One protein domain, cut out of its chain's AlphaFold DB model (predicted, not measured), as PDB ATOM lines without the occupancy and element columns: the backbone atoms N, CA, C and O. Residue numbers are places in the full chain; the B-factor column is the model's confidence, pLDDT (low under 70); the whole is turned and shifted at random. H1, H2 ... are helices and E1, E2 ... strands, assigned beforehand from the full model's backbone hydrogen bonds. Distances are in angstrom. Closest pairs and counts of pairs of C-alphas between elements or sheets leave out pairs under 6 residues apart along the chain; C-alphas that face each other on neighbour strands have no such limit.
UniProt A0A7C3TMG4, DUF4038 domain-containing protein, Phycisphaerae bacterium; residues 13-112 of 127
ATOM      1  N   LEU A  13     -28.111   2.471  -8.336       90.69
ATOM      2  CA  LEU A  13     -29.346   3.230  -8.533       90.69
ATOM      3  C   LEU A  13     -29.369   3.903  -9.912       90.69
ATOM      4  O   LEU A  13     -28.336   4.323 -10.434       90.69
ATOM      5  N   LYS A  14     -30.566   4.035 -10.483       93.00
ATOM      6  CA  LYS A  14     -30.857   4.813 -11.691       93.00
ATOM      7  C   LYS A  14     -32.178   5.569 -11.536       93.00
ATOM      8  O   LYS A  14     -33.018   5.226 -10.703       93.00
ATOM      9  N   VAL A  15     -32.373   6.583 -12.372       95.69
ATOM     10  CA  VAL A  15     -33.671   7.254 -12.525       95.69
ATOM     11  C   VAL A  15     -34.636   6.302 -13.246       95.69
ATOM     12  O   VAL A  15     -34.241   5.633 -14.199       95.69
ATOM     13  N   SER A  16     -35.886   6.218 -12.787       94.56
ATOM     14  CA  SER A  16     -36.936   5.417 -13.427       94.56
ATOM     15  C   SER A  16     -37.259   5.901 -14.848       94.56
ATOM     16  O   SER A  16     -37.074   7.075 -15.169       94.56
ATOM     17  N   ASP A  17     -37.835   5.035 -15.688       95.56
ATOM     18  CA  ASP A  17     -38.175   5.377 -17.081       95.56
ATOM     19  C   ASP A  17     -39.149   6.564 -17.181       95.56
ATOM     20  O   ASP A  17     -39.029   7.421 -18.055       95.56
ATOM     21  N   ASN A  18     -40.079   6.673 -16.225       96.88
ATOM     22  CA  ASN A  18     -41.009   7.801 -16.123       96.88
ATOM     23  C   ASN A  18     -40.414   9.051 -15.441       96.88
ATOM     24  O   ASN A  18     -41.126  10.042 -15.282       96.88
ATOM     25  N   ARG A  19     -39.138   9.011 -15.031       96.31
ATOM     26  CA  ARG A  19     -38.368  10.106 -14.410       96.31
ATOM     27  C   ARG A  19     -38.971  10.696 -13.136       96.31
ATOM     28  O   ARG A  19     -38.809  11.882 -12.862       96.31
ATOM     29  N   ARG A  20     -39.682   9.879 -12.360       96.31
ATOM     30  CA  ARG A  20     -40.322  10.304 -11.102       96.31
ATOM     31  C   ARG A  20     -39.769   9.618  -9.859       96.31
ATOM     32  O   ARG A  20     -40.045  10.086  -8.761       96.31
ATOM     33  N   PHE A  21     -39.007   8.539 -10.019       95.19
ATOM     34  CA  PHE A  21     -38.550   7.697  -8.918       95.19
ATOM     35  C   PHE A  21     -37.103   7.248  -9.116       95.19
ATOM     36  O   PHE A  21     -36.541   7.354 -10.211       95.19
ATOM     37  N   LEU A  22     -36.524   6.700  -8.052       94.69
ATOM     38  CA  LEU A  22     -35.279   5.948  -8.108       94.69
ATOM     39  C   LEU A  22     -35.590   4.454  -8.127       94.69
ATOM     40  O   LEU A  22     -36.502   3.980  -7.447       94.69
ATOM     41  N   VAL A  23     -34.822   3.719  -8.921       94.81
ATOM     42  CA  VAL A  23     -34.894   2.261  -9.006       94.81
ATOM     43  C   VAL A  23     -33.486   1.680  -9.007       94.81
ATOM     44  O   VAL A  23     -32.522   2.357  -9.366       94.81
ATOM     45  N   THR A  24     -33.352   0.420  -8.624       92.62
ATOM     46  CA  THR A  24     -32.115  -0.343  -8.804       92.62
ATOM     47  C   THR A  24     -31.878  -0.656 -10.289       92.62
ATOM     48  O   THR A  24     -32.768  -0.508 -11.133       92.62
ATOM     49  N   ALA A  25     -30.671  -1.107 -10.642       90.19
ATOM     50  CA  ALA A  25     -30.313  -1.459 -12.019       90.19
ATOM     51  C   ALA A  25     -31.270  -2.496 -12.648       90.19
ATOM     52  O   ALA A  25     -31.630  -2.356 -13.819       90.19
ATOM     53  N   ASP A  26     -31.738  -3.461 -11.850       92.25
ATOM     54  CA  ASP A  26     -32.729  -4.496 -12.184       92.25
ATOM     55  C   ASP A  26     -34.194  -4.011 -12.128       92.25
ATOM     56  O   ASP A  26     -35.108  -4.780 -12.406       92.25
ATOM     57  N   GLY A  27     -34.441  -2.735 -11.818       93.81
ATOM     58  CA  GLY A  27     -35.763  -2.106 -11.909       93.81
ATOM     59  C   GLY A  27     -36.618  -2.163 -10.640       93.81
ATOM     60  O   GLY A  27     -37.770  -1.730 -10.678       93.81
ATOM     61  N   ARG A  28     -36.088  -2.641  -9.506       95.44
ATOM     62  CA  ARG A  28     -36.821  -2.619  -8.231       95.44
ATOM     63  C   ARG A  28     -36.909  -1.183  -7.691       95.44
ATOM     64  O   ARG A  28     -35.909  -0.467  -7.742       95.44
ATOM     65  N   PRO A  29     -38.063  -0.740  -7.158       95.81
ATOM     66  CA  PRO A  29     -38.186   0.577  -6.536       95.81
ATOM     67  C   PRO A  29     -37.184   0.780  -5.396       95.81
ATOM     68  O   PRO A  29     -37.026  -0.094  -4.546       95.81
ATOM     69  N   PHE A  30     -36.549   1.952  -5.354       93.19
ATOM     70  CA  PHE A  30     -35.731   2.390  -4.227       93.19
ATOM     71  C   PHE A  30     -36.413   3.571  -3.535       93.19
ATOM     72  O   PHE A  30     -36.526   4.661  -4.100       93.19
ATOM     73  N   PHE A  31     -36.881   3.351  -2.307       92.88
ATOM     74  CA  PHE A  31     -37.465   4.412  -1.496       92.88
ATOM     75  C   PHE A  31     -36.358   5.180  -0.770       92.88
ATOM     76  O   PHE A  31     -35.629   4.611   0.041       92.88
ATOM     77  N   TRP A  32     -36.230   6.470  -1.081       91.00
ATOM     78  CA  TRP A  32     -35.248   7.366  -0.474       91.00
ATOM     79  C   TRP A  32     -35.781   7.892   0.862       91.00
ATOM     80  O   TRP A  32     -36.500   8.891   0.900       91.00
ATOM     81  N   LEU A  33     -35.435   7.216   1.957       92.81
ATOM     82  CA  LEU A  33     -35.715   7.672   3.314       92.81
ATOM     83  C   LEU A  33     -34.391   8.052   3.972       92.81
ATOM     84  O   LEU A  33     -33.613   7.175   4.352       92.81
ATOM     85  N   ALA A  34     -34.129   9.355   4.050       92.44
ATOM     86  CA  ALA A  34     -32.838   9.881   4.473       92.44
ATOM     87  C   ALA A  34     -32.850  10.425   5.903       92.44
ATOM     88  O   ALA A  34     -33.801  11.103   6.287       92.44
ATOM     89  N   ASP A  35     -31.769  10.176   6.647       94.75
ATOM     90  CA  ASP A  35     -31.410  10.954   7.838       94.75
ATOM     91  C   ASP A  35     -30.245  11.907   7.528       94.75
ATOM     92  O   ASP A  35     -29.503  11.719   6.559       94.75
ATOM     93  N   THR A  36     -30.085  12.937   8.353       93.25
ATOM     94  CA  THR A  36     -29.045  13.963   8.212       93.25
ATOM     95  C   THR A  36     -28.038  13.868   9.356       93.25
ATOM     96  O   THR A  36     -28.313  14.294  10.475       93.25
ATOM     97  N   ALA A  37     -26.842  13.361   9.065       92.12
ATOM     98  CA  ALA A  37     -25.712  13.290   9.987       92.12
ATOM     99  C   ALA A  37     -24.532  14.094   9.439       92.12
ATOM    100  O   ALA A  37     -23.510  13.529   9.055       92.12
ATOM    101  N   TRP A  38     -24.681  15.421   9.392       89.56
ATOM    102  CA  TRP A  38     -23.683  16.333   8.823       89.56
ATOM    103  C   TRP A  38     -22.258  16.001   9.271       89.56
ATOM    104  O   TRP A  38     -21.410  15.662   8.455       89.56
ATOM    105  N   GLU A  39     -22.023  15.987  10.576       88.62
ATOM    106  CA  GLU A  39     -20.688  15.872  11.160       88.62
ATOM    107  C   GLU A  39     -20.251  14.417  11.438       88.62
ATOM    108  O   GLU A  39     -19.354  14.190  12.256       88.62
ATOM    109  N   LEU A  40     -20.867  13.428  10.769       88.94
ATOM    110  CA  LEU A  40     -20.654  11.991  11.012       88.94
ATOM    111  C   LEU A  40     -19.168  11.606  11.065       88.94
ATOM    112  O   LEU A  40     -18.760  10.861  11.948       88.94
ATOM    113  N   PHE A  41     -18.353  12.137  10.150       83.88
ATOM    114  CA  PHE A  41     -16.934  11.770  10.017       83.88
ATOM    115  C   PHE A  41     -15.981  12.576  10.906       83.88
ATOM    116  O   PHE A  41     -14.810  12.215  11.046       83.88
ATOM    117  N   HIS A  42     -16.459  13.691  11.458       84.94
ATOM    118  CA  HIS A  42     -15.643  14.633  12.217       84.94
ATOM    119  C   HIS A  42     -15.841  14.460  13.722       84.94
ATOM    120  O   HIS A  42     -14.870  14.480  14.480       84.94
ATOM    121  N   ARG A  43     -17.087  14.250  14.158       87.88
ATOM    122  CA  ARG A  43     -17.446  14.258  15.581       87.88
ATOM    123  C   ARG A  43     -17.534  12.879  16.207       87.88
ATOM    124  O   ARG A  43     -17.306  12.791  17.409       87.88
ATOM    125  N   LEU A  44     -17.847  11.852  15.423       89.25
ATOM    126  CA  LEU A  44     -17.980  10.496  15.937       89.25
ATOM    127  C   LEU A  44     -16.677   9.721  15.778       89.25
ATOM    128  O   LEU A  44     -15.980   9.840  14.767       89.25
ATOM    129  N   ASP A  45     -16.378   8.889  16.767       86.31
ATOM    130  CA  ASP A  45     -15.519   7.737  16.546       86.31
ATOM    131  C   ASP A  45     -16.289   6.588  15.869       86.31
ATOM    132  O   ASP A  45     -17.501   6.630  15.640       86.31
ATOM    133  N   ARG A  46     -15.561   5.532  15.513       81.56
ATOM    134  CA  ARG A  46     -16.104   4.350  14.845       81.56
ATOM    135  C   ARG A  46     -17.241   3.687  15.624       81.56
ATOM    136  O   ARG A  46     -18.220   3.289  15.006       81.56
ATOM    137  N   SER A  47     -17.103   3.525  16.936       84.88
ATOM    138  CA  SER A  47     -18.102   2.816  17.742       84.88
ATOM    139  C   SER A  47     -19.402   3.612  17.835       84.88
ATOM    140  O   SER A  47     -20.489   3.054  17.690       84.88
ATOM    141  N   GLU A  48     -19.284   4.932  17.974       89.00
ATOM    142  CA  GLU A  48     -20.412   5.858  17.979       89.00
ATOM    143  C   GLU A  48     -21.106   5.881  16.613       89.00
ATOM    144  O   GLU A  48     -22.336   5.871  16.527       89.00
ATOM    145  N   ALA A  49     -20.334   5.849  15.526       88.38
ATOM    146  CA  ALA A  49     -20.895   5.829  14.187       88.38
ATOM    147  C   ALA A  49     -21.556   4.484  13.831       88.38
ATOM    148  O   ALA A  49     -22.635   4.475  13.240       88.38
ATOM    149  N   GLU A  50     -20.977   3.350  14.240       86.81
ATOM    150  CA  GLU A  50     -21.608   2.025  14.124       86.81
ATOM    151  C   GLU A  50     -22.929   1.971  14.907       86.81
ATOM    152  O   GLU A  50     -23.936   1.471  14.396       86.81
ATOM    153  N   GLN A  51     -22.955   2.538  16.117       91.00
ATOM    154  CA  GLN A  51     -24.170   2.644  16.922       91.00
ATOM    155  C   GLN A  51     -25.236   3.496  16.220       91.00
ATOM    156  O   GLN A  51     -26.387   3.064  16.109       91.00
ATOM    157  N   TYR A  52     -24.859   4.674  15.715       94.56
ATOM    158  CA  TYR A  52     -25.754   5.549  14.960       94.56
ATOM    159  C   TYR A  52     -26.346   4.820  13.746       94.56
ATOM    160  O   TYR A  52     -27.568   4.735  13.616       94.56
ATOM    161  N   LEU A  53     -25.503   4.228  12.895       89.44
ATOM    162  CA  LEU A  53     -25.938   3.545  11.674       89.44
ATOM    163  C   LEU A  53     -26.823   2.326  11.964       89.44
ATOM    164  O   LEU A  53     -27.802   2.103  11.252       89.44
ATOM    165  N   THR A  54     -26.537   1.579  13.034       88.50
ATOM    166  CA  THR A  54     -27.374   0.450  13.472       88.50
ATOM    167  C   THR A  54     -28.774   0.918  13.863       88.50
ATOM    168  O   THR A  54     -29.771   0.339  13.434       88.50
ATOM    169  N   ASP A  55     -28.865   1.997  14.639       95.44
ATOM    170  CA  ASP A  55     -30.150   2.575  15.031       95.44
ATOM    171  C   ASP A  55     -30.924   3.128  13.820       95.44
ATOM    172  O   ASP A  55     -32.140   2.947  13.725       95.44
ATOM    173  N   ARG A  56     -30.234   3.740  12.846       96.50
ATOM    174  CA  ARG A  56     -30.868   4.203  11.602       96.50
ATOM    175  C   ARG A  56     -31.402   3.058  10.753       96.50
ATOM    176  O   ARG A  56     -32.537   3.138  10.279       96.50
ATOM    177  N   ALA A  57     -30.634   1.979  10.623       89.31
ATOM    178  CA  ALA A  57     -31.075   0.773   9.935       89.31
ATOM    179  C   ALA A  57     -32.306   0.156  10.621       89.31
ATOM    180  O   ALA A  57     -33.280  -0.175   9.945       89.31
ATOM    181  N   ALA A  58     -32.321   0.085  11.958       92.44
ATOM    182  CA  ALA A  58     -33.462  -0.421  12.728       92.44
ATOM    183  C   ALA A  58     -34.743   0.419  12.542       92.44
ATOM    184  O   ALA A  58     -35.851  -0.105  12.651       92.44
ATOM    185  N   LYS A  59     -34.601   1.711  12.226       95.69
ATOM    186  CA  LYS A  59     -35.707   2.637  11.921       95.69
ATOM    187  C   LYS A  59     -36.104   2.659  10.441       95.69
ATOM    188  O   LYS A  59     -37.047   3.358  10.082       95.69
ATOM    189  N   GLY A  60     -35.414   1.900   9.588       89.31
ATOM    190  CA  GLY A  60     -35.729   1.769   8.166       89.31
ATOM    191  C   GLY A  60     -35.175   2.880   7.272       89.31
ATOM    192  O   GLY A  60     -35.581   2.968   6.114       89.31
ATOM    193  N   PHE A  61     -34.256   3.719   7.765       92.62
ATOM    194  CA  PHE A  61     -33.557   4.677   6.905       92.62
ATOM    195  C   PHE A  61     -32.716   3.939   5.858       92.62
ATOM    196  O   PHE A  61     -32.025   2.968   6.167       92.62
ATOM    197  N   THR A  62     -32.767   4.418   4.617       87.69
ATOM    198  CA  THR A  62     -32.053   3.837   3.467       87.69
ATOM    199  C   THR A  62     -30.921   4.727   2.967       87.69
ATOM    200  O   THR A  62     -30.096   4.281   2.171       87.69
ATOM    201  N   VAL A  63     -30.873   5.981   3.424       90.94
ATOM    202  CA  VAL A  63     -29.871   6.980   3.042       90.94
ATOM    203  C   VAL A  63     -29.417   7.759   4.275       90.94
ATOM    204  O   VAL A  63     -30.228   8.105   5.128       90.94
ATOM    205  N   ILE A  64     -28.128   8.081   4.342       92.94
ATOM    206  CA  ILE A  64     -27.563   9.016   5.320       92.94
ATOM    207  C   ILE A  64     -26.853  10.124   4.548       92.94
ATOM    208  O   ILE A  64     -25.994   9.847   3.712       92.94
ATOM    209  N   GLN A  65     -27.221  11.372   4.815       91.62
ATOM    210  CA  GLN A  65     -26.540  12.546   4.274       91.62
ATOM    211  C   GLN A  65     -25.503  13.039   5.286       91.62
ATOM    212  O   GLN A  65     -25.837  13.256   6.448       91.62
ATOM    213  N   ALA A  66     -24.258  13.220   4.845       88.50
ATOM    214  CA  ALA A  66     -23.142  13.693   5.665       88.50
ATOM    215  C   ALA A  66     -22.219  14.606   4.842       88.50
ATOM    216  O   ALA A  66     -22.182  14.496   3.612       88.50
ATOM    217  N   VAL A  67     -21.458  15.488   5.500       85.81
ATOM    218  CA  VAL A  67     -20.432  16.309   4.835       85.81
ATOM    219  C   VAL A  67     -19.069  15.640   4.920       85.81
ATOM    220  O   VAL A  67     -18.573  15.325   5.995       85.81
ATOM    221  N   VAL A  68     -18.445  15.438   3.759       78.50
ATOM    222  CA  VAL A  68     -17.109  14.824   3.655       78.50
ATOM    223  C   VAL A  68     -16.030  15.736   4.248       78.50
ATOM    224  O   VAL A  68     -15.107  15.264   4.904       78.50
ATOM    225  N   LEU A  69     -16.157  17.048   4.040       80.94
ATOM    226  CA  LEU A  69     -15.351  18.068   4.704       80.94
ATOM    227  C   LEU A  69     -16.271  18.777   5.694       80.94
ATOM    228  O   LEU A  69     -17.191  19.469   5.262       80.94
ATOM    229  N   ALA A  70     -16.060  18.540   6.989       73.25
ATOM    230  CA  ALA A  70     -16.941  19.053   8.031       73.25
ATOM    231  C   ALA A  70     -17.077  20.580   7.973       73.25
ATOM    232  O   ALA A  70     -16.105  21.303   7.735       73.25
ATOM    233  N   GLU A  71     -18.308  21.043   8.170       62.78
ATOM    234  CA  GLU A  71     -18.707  22.435   7.967       62.78
ATOM    235  C   GLU A  71     -18.184  23.320   9.102       62.78
ATOM    236  O   GLU A  71     -17.716  24.436   8.872       62.78
ATOM    237  N   LEU A  72     -18.210  22.794  10.331       64.94
ATOM    238  CA  LEU A  72     -17.816  23.513  11.540       64.94
ATOM    239  C   LEU A  72     -16.333  23.301  11.839       64.94
ATOM    240  O   LEU A  72     -15.958  22.359  12.540       64.94
ATOM    241  N   ASP A  73     -15.504  24.180  11.275       75.06
ATOM    242  CA  ASP A  73     -14.044  24.192  11.421       75.06
ATOM    243  C   ASP A  73     -13.359  22.875  11.021       75.06
ATOM    244  O   ASP A  73     -12.191  22.667  11.327       75.06
ATOM    245  N   GLY A  74     -14.029  21.999  10.266       68.06
ATOM    246  CA  GLY A  74     -13.552  20.648   9.944       68.06
ATOM    247  C   GLY A  74     -12.275  20.573   9.103       68.06
ATOM    248  O   GLY A  74     -11.742  19.489   8.879       68.06
ATOM    249  N   LEU A  75     -11.771  21.709   8.616       78.69
ATOM    250  CA  LEU A  75     -10.476  21.817   7.933       78.69
ATOM    251  C   LEU A  75      -9.316  22.159   8.878       78.69
ATOM    252  O   LEU A  75      -8.157  22.119   8.458       78.69
ATOM    253  N   THR A  76      -9.615  22.560  10.109       80.94
ATOM    254  CA  THR A  76      -8.651  23.066  11.097       80.94
ATOM    255  C   THR A  76      -8.755  22.362  12.433       80.94
ATOM    256  O   THR A  76      -7.727  22.115  13.056       80.94
ATOM    257  N   GLU A  77      -9.970  22.031  12.850       84.81
ATOM    258  CA  GLU A  77     -10.226  21.213  14.018       84.81
ATOM    259  C   GLU A  77     -10.014  19.741  13.660       84.81
ATOM    260  O   GLU A  77     -10.465  19.277  12.605       84.81
ATOM    261  N   PRO A  78      -9.285  18.992  14.495       86.12
ATOM    262  CA  PRO A  78      -9.117  17.576  14.268       86.12
ATOM    263  C   PRO A  78     -10.402  16.792  14.553       86.12
ATOM    264  O   PRO A  78     -11.132  17.082  15.502       86.12
ATOM    265  N   ASN A  79     -10.619  15.715  13.797       85.50
ATOM    266  CA  ASN A  79     -11.635  14.719  14.123       85.50
ATOM    267  C   ASN A  79     -11.354  14.040  15.477       85.50
ATOM    268  O   ASN A  79     -10.341  14.284  16.139       85.50
ATOM    269  N   ARG A  80     -12.222  13.105  15.880       86.06
ATOM    270  CA  ARG A  80     -12.082  12.389  17.158       86.06
ATOM    271  C   ARG A  80     -10.766  11.608  17.328       86.06
ATOM    272  O   ARG A  80     -10.384  11.301  18.455       86.06
ATOM    273  N   TYR A  81     -10.036  11.373  16.240       83.56
ATOM    274  CA  TYR A  81      -8.722  10.730  16.223       83.56
ATOM    275  C   TYR A  81      -7.538  11.709  16.169       83.56
ATOM    276  O   TYR A  81      -6.388  11.273  16.126       83.56
ATOM    277  N   GLY A  82      -7.782  13.020  16.184       88.00
ATOM    278  CA  GLY A  82      -6.723  14.023  16.098       88.00
ATOM    279  C   GLY A  82      -6.266  14.323  14.666       88.00
ATOM    280  O   GLY A  82      -5.162  14.836  14.483       88.00
ATOM    281  N   TYR A  83      -7.085  14.031  13.648       85.25
ATOM    282  CA  TYR A  83      -6.717  14.202  12.238       85.25
ATOM    283  C   TYR A  83      -7.492  15.317  11.535       85.25
ATOM    284  O   TYR A  83      -8.696  15.459  11.716       85.25
ATOM    285  N   VAL A  84      -6.797  16.045  10.657       87.44
ATOM    286  CA  VAL A  84      -7.388  17.003   9.709       87.44
ATOM    287  C   VAL A  84      -7.483  16.380   8.308       87.44
ATOM    288  O   VAL A  84      -6.624  15.568   7.951       87.44
ATOM    289  N   PRO A  85      -8.481  16.749   7.484       84.56
ATOM    290  CA  PRO A  85      -8.745  16.068   6.213       84.56
ATOM    291  C   PRO A  85      -7.770  16.446   5.084       84.56
ATOM    292  O   PRO A  85      -7.569  15.663   4.154       84.56
ATOM    293  N   LEU A  86      -7.148  17.630   5.145       87.94
ATOM    294  CA  LEU A  86      -6.313  18.188   4.074       87.94
ATOM    295  C   LEU A  86      -4.954  18.657   4.603       87.94
ATOM    296  O   LEU A  86      -4.856  19.213   5.695       87.94
ATOM    297  N   ILE A  87      -3.911  18.510   3.786       86.81
ATOM    298  CA  ILE A  87      -2.598  19.114   4.039       86.81
ATOM    299  C   ILE A  87      -2.658  20.581   3.603       86.81
ATOM    300  O   ILE A  87      -3.021  20.876   2.462       86.81
ATOM    301  N   ASP A  88      -2.309  21.504   4.502       88.88
ATOM    302  CA  ASP A  88      -2.304  22.956   4.257       88.88
ATOM    303  C   ASP A  88      -3.648  23.506   3.733       88.88
ATOM    304  O   ASP A  88      -3.677  24.465   2.964       88.88
ATOM    305  N   LYS A  89      -4.775  22.875   4.105       86.88
ATOM    306  CA  LYS A  89      -6.134  23.192   3.605       86.88
ATOM    307  C   LYS A  89      -6.289  23.088   2.080       86.88
ATOM    308  O   LYS A  89      -7.239  23.623   1.513       86.88
ATOM    309  N   ASN A  90      -5.373  22.406   1.395       85.56
ATOM    310  CA  ASN A  90      -5.405  22.288  -0.053       85.56
ATOM    311  C   ASN A  90      -6.298  21.104  -0.472       85.56
ATOM    312  O   ASN A  90      -5.936  19.958  -0.205       85.56
ATOM    313  N   PRO A  91      -7.418  21.333  -1.187       84.31
ATOM    314  CA  PRO A  91      -8.348  20.268  -1.577       84.31
ATOM    315  C   PRO A  91      -7.748  19.267  -2.572       84.31
ATOM    316  O   PRO A  91      -8.285  18.181  -2.752       84.31
ATOM    317  N   ARG A  92      -6.615  19.597  -3.207       87.06
ATOM    318  CA  ARG A  92      -5.850  18.676  -4.066       87.06
ATOM    319  C   ARG A  92      -4.834  17.833  -3.292       87.06
ATOM    320  O   ARG A  92      -4.125  17.037  -3.897       87.06
ATOM    321  N   ARG A  93      -4.705  18.040  -1.978       85.19
ATOM    322  CA  ARG A  93      -3.738  17.351  -1.113       85.19
ATOM    323  C   ARG A  93      -4.455  16.736   0.097       85.19
ATOM    324  O   ARG A  93      -4.302  17.242   1.210       85.19
ATOM    325  N   PRO A  94      -5.235  15.658  -0.100       86.12
ATOM    326  CA  PRO A  94      -5.839  14.934   1.012       86.12
ATOM    327  C   PRO A  94      -4.758  14.412   1.962       86.12
ATOM    328  O   PRO A  94      -3.704  13.933   1.532       86.12
ATOM    329  N   ALA A  95      -5.014  14.490   3.265       84.38
ATOM    330  CA  ALA A  95      -4.118  13.965   4.288       84.38
ATOM    331  C   ALA A  95      -4.277  12.437   4.423       84.38
ATOM    332  O   ALA A  95      -4.626  11.933   5.485       84.38
ATOM    333  N   VAL A  96      -4.010  11.696   3.340       77.12
ATOM    334  CA  VAL A  96      -4.170  10.231   3.276       77.12
ATOM    335  C   VAL A  96      -3.303   9.549   4.338       77.12
ATOM    336  O   VAL A  96      -2.133   9.904   4.527       77.12
ATOM    337  N   ARG A  97      -3.872   8.570   5.050       68.44
ATOM    338  CA  ARG A  97      -3.179   7.776   6.072       68.44
ATOM    339  C   ARG A  97      -3.473   6.285   5.868       68.44
ATOM    340  O   ARG A  97      -4.624   5.895   6.005       68.44
ATOM    341  N   PRO A  98      -2.460   5.437   5.603       55.50
ATOM    342  CA  PRO A  98      -2.685   4.039   5.210       55.50
ATOM    343  C   PRO A  98      -3.208   3.065   6.284       55.50
ATOM    344  O   PRO A  98      -3.209   1.867   6.016       55.50
ATOM    345  N   ALA A  99      -3.574   3.488   7.504       52.53
ATOM    346  CA  ALA A  99      -3.784   2.507   8.584       52.53
ATOM    347  C   ALA A  99      -4.701   2.889   9.762       52.53
ATOM    348  O   ALA A  99      -4.886   2.055  10.646       52.53
ATOM    349  N   VAL A 100      -5.287   4.090   9.829       49.66
ATOM    350  CA  VAL A 100      -6.125   4.466  10.984       49.66
ATOM    351  C   VAL A 100      -7.360   5.227  10.513       49.66
ATOM    352  O   VAL A 100      -7.259   6.376  10.106       49.66
ATOM    353  N   GLY A 101      -8.497   4.524  10.540       56.22
ATOM    354  CA  GLY A 101      -9.866   5.040  10.650       56.22
ATOM    355  C   GLY A 101     -10.206   6.349   9.937       56.22
ATOM    356  O   GLY A 101      -9.989   7.419  10.493       56.22
ATOM    357  N   ASN A 102     -10.799   6.207   8.746       48.53
ATOM    358  CA  ASN A 102     -11.963   6.949   8.216       48.53
ATOM    359  C   ASN A 102     -12.355   6.447   6.800       48.53
ATOM    360  O   ASN A 102     -13.387   6.839   6.273       48.53
ATOM    361  N   ASP A 103     -11.605   5.492   6.233       50.09
ATOM    362  CA  ASP A 103     -11.867   4.822   4.940       50.09
ATOM    363  C   ASP A 103     -13.129   3.931   4.871       50.09
ATOM    364  O   ASP A 103     -13.357   3.249   3.873       50.09
ATOM    365  N   TRP A 104     -13.958   3.876   5.918       53.94
ATOM    366  CA  TRP A 104     -15.112   2.964   5.957       53.94
ATOM    367  C   TRP A 104     -16.412   3.589   5.422       53.94
ATOM    368  O   TRP A 104     -17.372   2.859   5.185       53.94
ATOM    369  N   VAL A 105     -16.427   4.899   5.138       48.84
ATOM    370  CA  VAL A 105     -17.492   5.546   4.353       48.84
ATOM    371  C   VAL A 105     -16.876   6.498   3.334       48.84
ATOM    372  O   VAL A 105     -16.562   7.646   3.631       48.84
ATOM    373  N   LEU A 106     -16.761   6.024   2.097       45.47
ATOM    374  CA  LEU A 106     -16.626   6.876   0.924       45.47
ATOM    375  C   LEU A 106     -17.654   6.422  -0.108       45.47
ATOM    376  O   LEU A 106     -17.611   5.282  -0.564       45.47
ATOM    377  N   VAL A 107     -18.536   7.331  -0.521       46.75
ATOM    378  CA  VAL A 107     -19.115   7.270  -1.867       46.75
ATOM    379  C   VAL A 107     -18.991   8.651  -2.498       46.75
ATOM    380  O   VAL A 107     -19.916   9.456  -2.475       46.75
ATOM    381  N   LEU A 108     -17.821   8.905  -3.076       40.12
ATOM    382  CA  LEU A 108     -17.691   9.721  -4.278       40.12
ATOM    383  C   LEU A 108     -16.839   8.906  -5.248       40.12
ATOM    384  O   LEU A 108     -15.635   8.748  -5.065       40.12
ATOM    385  N   ASP A 109     -17.521   8.310  -6.219       38.72
ATOM    386  CA  ASP A 109     -16.938   7.502  -7.281       38.72
ATOM    387  C   ASP A 109     -16.280   8.437  -8.313       38.72
ATOM    388  O   ASP A 109     -16.968   9.048  -9.131       38.72
ATOM    389  N   ASP A 110     -14.954   8.580  -8.252       42.94
ATOM    390  CA  ASP A 110     -14.159   8.790  -9.463       42.94
ATOM    391  C   ASP A 110     -13.778   7.409  -9.999       42.94
ATOM    392  O   ASP A 110     -12.788   6.801  -9.580       42.94
ATOM    393  N   ALA A 111     -14.579   6.918 -10.941       47.66
ATOM    394  CA  ALA A 111     -14.396   5.602 -11.533       47.66
ATOM    395  C   ALA A 111     -13.032   5.437 -12.235       47.66
ATOM    396  O   ALA A 111     -12.617   4.308 -12.497       47.66
ATOM    397  N   GLN A 112     -12.316   6.530 -12.543       41.75
ATOM    398  CA  GLN A 112     -10.979   6.464 -13.141       41.75
ATOM    399  C   GLN A 112      -9.872   6.197 -12.116       41.75
ATOM    400  O   GLN A 112      -8.794   5.743 -12.496       41.75
TER     401      GLN A 112
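What this domain is: This is residues 13 to 112 of the 127 residues of the protein "DUF4038 domain-containing protein" of Phycisphaerae bacterium (UniProt A0A7C3TMG4). The model has little regular structure: helix H2 folds back beside a small parallel pair, E3 and E4, with the antiparallel hairpin E1 and E2 off at one end and much of the unnamed stretch 66 to 112 at the other. The 100 printed residues run E1, E2, E3, H1, H2, E4, class mixed, with 29 in named elements. The whole is loose, radius of gyration of the C-alphas 16.3 A, spanning 46 by 34 by 25 A.

How they stand to each other: E3, residues 34 to 36, and E4, residues 63 to 65, are parallel neighbours; N 35 and O 63, 3.0 A apart, are within hydrogen-bond range. With H1, residues 40 to 43, and H2, residues 46 to 58, between them, they form a strand-helix-strand unit, parallel strands joined through helices, its crossover right-handed. H1 and H2 are close but not clearly touching; their closest C-alphas, Leu 40 and Ala 49, are 6.9 A apart. E1, residues 13 to 15, and E2, residues 22 to 24, form a hairpin, N 14 and O 23 2.8 A apart. In H2 every O i to N i+4 pair is within range; H1 is too short for one.

Where its parts are: E1 begins at C-alpha 13 (-29.346, 3.230, -8.533). H2 measures 18.1 A. E4 ends at C-alpha 65 (-26.540, 12.546, 4.274).

The domain as a whole: The C-alphas farthest apart, Asn 18 and Gly 82, are 47.5 A apart. The printed part has no cut. pLDDT is under 70 at residues 71 to 72, 74 and 97 to 112.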